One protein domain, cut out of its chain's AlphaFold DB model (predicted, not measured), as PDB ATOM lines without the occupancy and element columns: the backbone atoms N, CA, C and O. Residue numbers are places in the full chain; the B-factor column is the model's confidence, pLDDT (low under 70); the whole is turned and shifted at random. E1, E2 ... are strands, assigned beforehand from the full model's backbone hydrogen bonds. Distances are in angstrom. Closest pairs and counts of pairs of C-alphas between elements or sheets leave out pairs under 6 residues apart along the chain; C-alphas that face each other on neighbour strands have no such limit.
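What this domain is: This is residues 464 to 512 of the 811 residues of the protein "IPT/TIG domain-containing protein" of Candidatus Daviesbacteria bacterium GW2011_GWA2_38_24 (UniProt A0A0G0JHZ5). This domain has little regular structure: a small two-stranded hairpin, E1 and E2, with a long looping stretch, residues 476 to 512, whose irregular loops wind past it. Residues 497 to 498 pair with the beginning of E1, and the last residues trail off toward one end of the long axis. The printed part has 49 residues with no named helix and two antiparallel strands, E1 then E2, in the order E1 - E2; the class is all strand, although the named elements hold 10 of the 49 residues. It is compact, with a radius of gyration of the C-alphas of 10.0 A, and spans 35 by 16 by 14 A.

Where its parts are: E1, residues 464 to 468, runs 12.7 A from C-alpha 464 at (131.728, 104.616, 82.601). E2, residues 471 to 475, runs 12.0 A and ends at C-alpha 475, (128.247, 104.283, 78.541).

How they stand to each other: E1 and E2 form a hairpin, antiparallel at 137 degrees between directions, joined by a tight link. N 466 and O 473 are within hydrogen-bond range at 2.9 A, and N 475 and O 464 at 2.8 A. Residues 464 to 465 of E1 also pair antiparallel with residues 497 to 498.

The domain as a whole: The two C-alphas farthest apart, those of Ser 478 and Arg 512, are 35.2 A apart. The printed part has no cut. Mean pLDDT of the printed part is 79.1; residues 489 to 491 and 507 to 510 are under 70.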
ATOM      1  N   CYS A 464     132.710 103.666  82.099       88.75
ATOM      2  CA  CYS A 464     131.728 104.616  82.601       88.75
ATOM      3  C   CYS A 464     130.355 103.961  82.621       88.75
ATOM      4  O   CYS A 464     130.010 103.244  81.686       88.75
ATOM      5  N   PHE A 465     129.550 104.245  83.639       90.25
ATOM      6  CA  PHE A 465     128.223 103.663  83.792       90.25
ATOM      7  C   PHE A 465     127.182 104.744  84.037       90.25
ATOM      8  O   PHE A 465     127.426 105.684  84.788       90.25
ATOM      9  N   VAL A 466     126.011 104.597  83.424       89.12
ATOM     10  CA  VAL A 466     124.811 105.382  83.741       89.12
ATOM     11  C   VAL A 466     123.752 104.461  84.317       89.12
ATOM     12  O   VAL A 466     123.646 103.299  83.920       89.12
ATOM     13  N   CYS A 467     122.970 104.974  85.260       81.50
ATOM     14  CA  CYS A 467     121.810 104.253  85.753       81.50
ATOM     15  C   CYS A 467     120.653 104.418  84.763       81.50
ATOM     16  O   CYS A 467     120.144 105.521  84.601       81.50
ATOM     17  N   GLU A 468     120.238 103.336  84.105       82.00
ATOM     18  CA  GLU A 468     119.121 103.346  83.160       82.00
ATOM     19  C   GLU A 468     118.219 102.133  83.430       82.00
ATOM     20  O   GLU A 468     118.688 100.994  83.472       82.00
ATOM     21  N   ASN A 469     116.915 102.356  83.624       77.31
ATOM     22  CA  ASN A 469     115.946 101.308  83.978       77.31
ATOM     23  C   ASN A 469     116.382 100.470  85.202       77.31
ATOM     24  O   ASN A 469     116.353  99.238  85.179       77.31
ATOM     25  N   ASN A 470     116.809 101.147  86.275       76.25
ATOM     26  CA  ASN A 470     117.308 100.558  87.525       76.25
ATOM     27  C   ASN A 470     118.565  99.671  87.402       76.25
ATOM     28  O   ASN A 470     118.939  99.039  88.392       76.25
ATOM     29  N   LYS A 471     119.267  99.653  86.259       82.31
ATOM     30  CA  LYS A 471     120.556  98.959  86.099       82.31
ATOM     31  C   LYS A 471     121.657  99.887  85.591       82.31
ATOM     32  O   LYS A 471     121.425 100.722  84.721       82.31
ATOM     33  N   PHE A 472     122.872  99.713  86.104       85.69
ATOM     34  CA  PHE A 472     124.062 100.336  85.541       85.69
ATOM     35  C   PHE A 472     124.331  99.737  84.157       85.69
ATOM     36  O   PHE A 472     124.643  98.550  84.023       85.69
ATOM     37  N   LYS A 473     124.203 100.562  83.118       89.12
ATOM     38  CA  LYS A 473     124.650 100.240  81.763       89.12
ATOM     39  C   LYS A 473     125.967 100.942  81.489       89.12
ATOM     40  O   LYS A 473     126.136 102.103  81.860       89.12
ATOM     41  N   GLU A 474     126.875 100.250  80.811       91.06
ATOM     42  CA  GLU A 474     128.098 100.870  80.307       91.06
ATOM     43  C   GLU A 474     127.741 101.969  79.291       91.06
ATOM     44  O   GLU A 474     126.876 101.794  78.434       91.06
ATOM     45  N   THR A 475     128.391 103.121  79.417       88.31
ATOM     46  CA  THR A 475     128.247 104.283  78.541       88.31
ATOM     47  C   THR A 475     129.607 104.660  77.960       88.31
ATOM     48  O   THR A 475     130.649 104.245  78.471       88.31
ATOM     49  N   SER A 476     129.631 105.456  76.890       87.25
ATOM     50  CA  SER A 476     130.889 105.860  76.260       87.25
ATOM     51  C   SER A 476     131.770 106.669  77.219       87.25
ATOM     52  O   SER A 476     131.281 107.500  77.986       87.25
ATOM     53  N   ALA A 477     133.091 106.472  77.138       81.38
ATOM     54  CA  ALA A 477     134.068 107.146  78.002       81.38
ATOM     55  C   ALA A 477     133.979 108.689  77.953       81.38
ATOM     56  O   ALA A 477     134.309 109.361  78.928       81.38
ATOM     57  N   SER A 478     133.458 109.248  76.853       83.38
ATOM     58  CA  SER A 478     133.124 110.672  76.706       83.38
ATOM     59  C   SER A 478     132.186 111.208  77.792       83.38
ATOM     60  O   SER A 478     132.233 112.394  78.103       83.38
ATOM     61  N   ASN A 479     131.330 110.355  78.362       82.00
ATOM     62  CA  ASN A 479     130.220 110.783  79.209       82.00
ATOM     63  C   ASN A 479     130.613 110.910  80.688       82.00
ATOM     64  O   ASN A 479     129.960 111.659  81.407       82.00
ATOM     65  N   CYS A 480     131.690 110.251  81.141       78.50
ATOM     66  CA  CYS A 480     132.223 110.418  82.502       78.50
ATOM     67  C   CYS A 480     132.705 111.851  82.799       78.50
ATOM     68  O   CYS A 480     132.744 112.279  83.953       78.50
ATOM     69  N   GLY A 481     133.200 112.563  81.781       77.12
ATOM     70  CA  GLY A 481     134.163 113.641  82.005       77.12
ATOM     71  C   GLY A 481     135.460 113.137  82.665       77.12
ATOM     72  O   GLY A 481     135.646 111.948  82.923       77.12
ATOM     73  N   THR A 482     136.391 114.044  82.952       80.12
ATOM     74  CA  THR A 482     137.674 113.689  83.590       80.12
ATOM     75  C   THR A 482     137.542 113.334  85.075       80.12
ATOM     76  O   THR A 482     138.383 112.606  85.594       80.12
ATOM     77  N   ASN A 483     136.474 113.798  85.735       80.69
ATOM     78  CA  ASN A 483     136.256 113.696  87.183       80.69
ATOM     79  C   ASN A 483     134.925 112.993  87.530       80.69
ATOM     80  O   ASN A 483     134.196 113.451  88.410       80.69
ATOM     81  N   ALA A 484     134.578 111.909  86.826       80.69
ATOM     82  CA  ALA A 484     133.400 111.105  87.164       80.69
ATOM     83  C   ALA A 484     133.444 110.624  88.628       80.69
ATOM     84  O   ALA A 484     134.467 110.073  89.047       80.69
ATOM     85  N   PRO A 485     132.350 110.769  89.400       84.12
ATOM     86  CA  PRO A 485     132.265 110.200  90.738       84.12
ATOM     87  C   PRO A 485     132.226 108.666  90.676       84.12
ATOM     88  O   PRO A 485     131.846 108.074  89.663       84.12
ATOM     89  N   THR A 486     132.562 108.005  91.783       85.25
ATOM     90  CA  THR A 486     132.293 106.569  91.944       85.25
ATOM     91  C   THR A 486     130.783 106.325  91.958       85.25
ATOM     92  O   THR A 486     130.038 107.079  92.591       85.25
ATOM     93  N   CYS A 487     130.326 105.280  91.269       79.94
ATOM     94  CA  CYS A 487     128.923 104.887  91.259       79.94
ATOM     95  C   CYS A 487     128.445 104.522  92.671       79.94
ATOM     96  O   CYS A 487     129.089 103.748  93.377       79.94
ATOM     97  N   ASP A 488     127.292 105.054  93.071       77.56
ATOM     98  CA  ASP A 488     126.623 104.754  94.335       77.56
ATOM     99  C   ASP A 488     125.289 104.056  94.026       77.56
ATOM    100  O   ASP A 488     124.311 104.732  93.687       77.56
ATOM    101  N   PRO A 489     125.210 102.715  94.164       67.25
ATOM    102  CA  PRO A 489     124.006 101.935  93.869       67.25
ATOM    103  C   PRO A 489     122.745 102.368  94.632       67.25
ATOM    104  O   PRO A 489     121.653 101.910  94.313       67.25
ATOM    105  N   LYS A 490     122.870 103.215  95.665       67.06
ATOM    106  CA  LYS A 490     121.748 103.685  96.487       67.06
ATOM    107  C   LYS A 490     121.095 104.963  95.953       67.06
ATOM    108  O   LYS A 490     120.022 105.316  96.437       67.06
ATOM    109  N   LYS A 491     121.731 105.677  95.013       67.12
ATOM    110  CA  LYS A 491     121.338 107.041  94.608       67.12
ATOM    111  C   LYS A 491     120.399 107.138  93.398       67.12
ATOM    112  O   LYS A 491     120.022 108.251  93.050       67.12
ATOM    113  N   GLY A 492     119.964 106.022  92.805       71.94
ATOM    114  CA  GLY A 492     119.039 106.049  91.668       71.94
ATOM    115  C   GLY A 492     119.715 106.551  90.392       71.94
ATOM    116  O   GLY A 492     120.853 106.187  90.104       71.94
ATOM    117  N   GLU A 493     119.025 107.403  89.629       75.31
ATOM    118  CA  GLU A 493     119.610 108.044  88.449       75.31
ATOM    119  C   GLU A 493     120.791 108.944  88.840       75.31
ATOM    120  O   GLU A 493     120.642 109.951  89.534       75.31
ATOM    121  N   GLN A 494     121.986 108.570  88.380       76.56
ATOM    122  CA  GLN A 494     123.222 109.321  88.572       76.56
ATOM    123  C   GLN A 494     123.791 109.772  87.220       76.56
ATOM    124  O   GLN A 494     123.649 109.040  86.233       76.56
ATOM    125  N   PRO A 495     124.499 110.920  87.159       84.88
ATOM    126  CA  PRO A 495     125.384 111.212  86.034       84.88
ATOM    127  C   PRO A 495     126.453 110.118  85.902       84.88
ATOM    128  O   PRO A 495     126.733 109.399  86.864       84.88
ATOM    129  N   ALA A 496     127.056 110.003  84.715       88.19
ATOM    130  CA  ALA A 496     127.974 108.912  84.405       88.19
ATOM    131  C   ALA A 496     129.108 108.789  85.438       88.19
ATOM    132  O   ALA A 496     129.821 109.751  85.734       88.19
ATOM    133  N   CYS A 497     129.256 107.587  85.979       83.94
ATOM    134  CA  CYS A 497     130.076 107.287  87.143       83.94
ATOM    135  C   CYS A 497     131.026 106.109  86.863       83.94
ATOM    136  O   CYS A 497     130.859 105.379  85.883       83.94
ATOM    137  N   LYS A 498     132.040 105.922  87.713       88.69
ATOM    138  CA  LYS A 498     133.038 104.841  87.589       88.69
ATOM    139  C   LYS A 498     132.852 103.752  88.646       88.69
ATOM    140  O   LYS A 498     132.383 104.026  89.748       88.69
ATOM    141  N   GLY A 499     133.282 102.528  88.334       81.31
ATOM    142  CA  GLY A 499     133.399 101.435  89.313       81.31
ATOM    143  C   GLY A 499     132.127 100.627  89.602       81.31
ATOM    144  O   GLY A 499     132.123  99.864  90.563       81.31
ATOM    145  N   ALA A 500     131.069 100.764  88.798       81.31
ATOM    146  CA  ALA A 500     129.976  99.787  88.769       81.31
ATOM    147  C   ALA A 500     130.310  98.600  87.845       81.31
ATOM    148  O   ALA A 500     131.265  98.654  87.069       81.31
ATOM    149  N   THR A 501     129.497  97.544  87.890       82.25
ATOM    150  CA  THR A 501     129.493  96.466  86.886       82.25
ATOM    151  C   THR A 501     128.246  96.525  85.999       82.25
ATOM    152  O   THR A 501     127.185  97.007  86.405       82.25
ATOM    153  N   VAL A 502     128.356  96.041  84.756       82.12
ATOM    154  CA  VAL A 502     127.223  96.004  83.813       82.12
ATOM    155  C   VAL A 502     126.084  95.175  84.416       82.12
ATOM    156  O   VAL A 502     126.308  94.068  84.896       82.12
ATOM    157  N   ASN A 503     124.855  95.691  84.353       77.00
ATOM    158  CA  ASN A 503     123.638  95.122  84.947       77.00
ATOM    159  C   ASN A 503     123.540  95.155  86.484       77.00
ATOM    160  O   ASN A 503     122.506  94.727  87.008       77.00
ATOM    161  N   GLN A 504     124.527  95.695  87.209       78.81
ATOM    162  CA  GLN A 504     124.396  95.943  88.646       78.81
ATOM    163  C   GLN A 504     123.198  96.865  88.909       78.81
ATOM    164  O   GLN A 504     123.015  97.867  88.217       78.81
ATOM    165  N   SER A 505     122.365  96.539  89.902       71.75
ATOM    166  CA  SER A 505     121.209  97.375  90.240       71.75
ATOM    167  C   SER A 505     121.665  98.754  90.720       71.75
ATOM    168  O   SER A 505     122.427  98.855  91.678       71.75
ATOM    169  N   CYS A 506     121.159  99.799  90.072       71.56
ATOM    170  CA  CYS A 506     121.316 101.204  90.461       71.56
ATOM    171  C   CYS A 506     119.991 101.833  90.921       71.56
ATOM    172  O   CYS A 506     119.964 102.971  91.385       71.56
ATOM    173  N   GLY A 507     118.881 101.101  90.762       59.62
ATOM    174  CA  GLY A 507     117.567 101.521  91.229       59.62
ATOM    175  C   GLY A 507     117.499 101.637  92.748       59.62
ATOM    176  O   GLY A 507     118.215 100.929  93.459       59.62
ATOM    177  N   ALA A 508     116.608 102.523  93.207       54.69
ATOM    178  CA  ALA A 508     116.360 102.866  94.607       54.69
ATOM    179  C   ALA A 508     116.569 101.681  95.564       54.69
ATOM    180  O   ALA A 508     115.971 100.623  95.361       54.69
ATOM    181  N   ALA A 509     117.410 101.900  96.587       59.25
ATOM    182  CA  ALA A 509     117.890 100.898  97.540       59.25
ATOM    183  C   ALA A 509     116.836  99.814  97.808       59.25
ATOM    184  O   ALA A 509     115.821 100.104  98.444       59.25
ATOM    185  N   ALA A 510     117.091  98.612  97.264       66.81
ATOM    186  CA  ALA A 510     116.101  97.549  97.104       66.81
ATOM    187  C   ALA A 510     115.218  97.435  98.348       66.81
ATOM    188  O   ALA A 510     115.744  97.261  99.449       66.81
ATOM    189  N   VAL A 511     113.904  97.608  98.156       73.06
ATOM    190  CA  VAL A 511     112.932  97.792  99.242       73.06
ATOM    191  C   VAL A 511     112.966  96.561 100.140       73.06
ATOM    192  O   VAL A 511     112.404  95.515  99.823       73.06
ATOM    193  N   ARG A 512     113.694  96.689 101.249       85.44
ATOM    194  CA  ARG A 512     114.094  95.588 102.126       85.44
ATOM    195  C   ARG A 512     113.363  95.692 103.447       85.44
ATOM    196  O   ARG A 512     113.074  96.796 103.906       85.44
TER     197      ARG A 512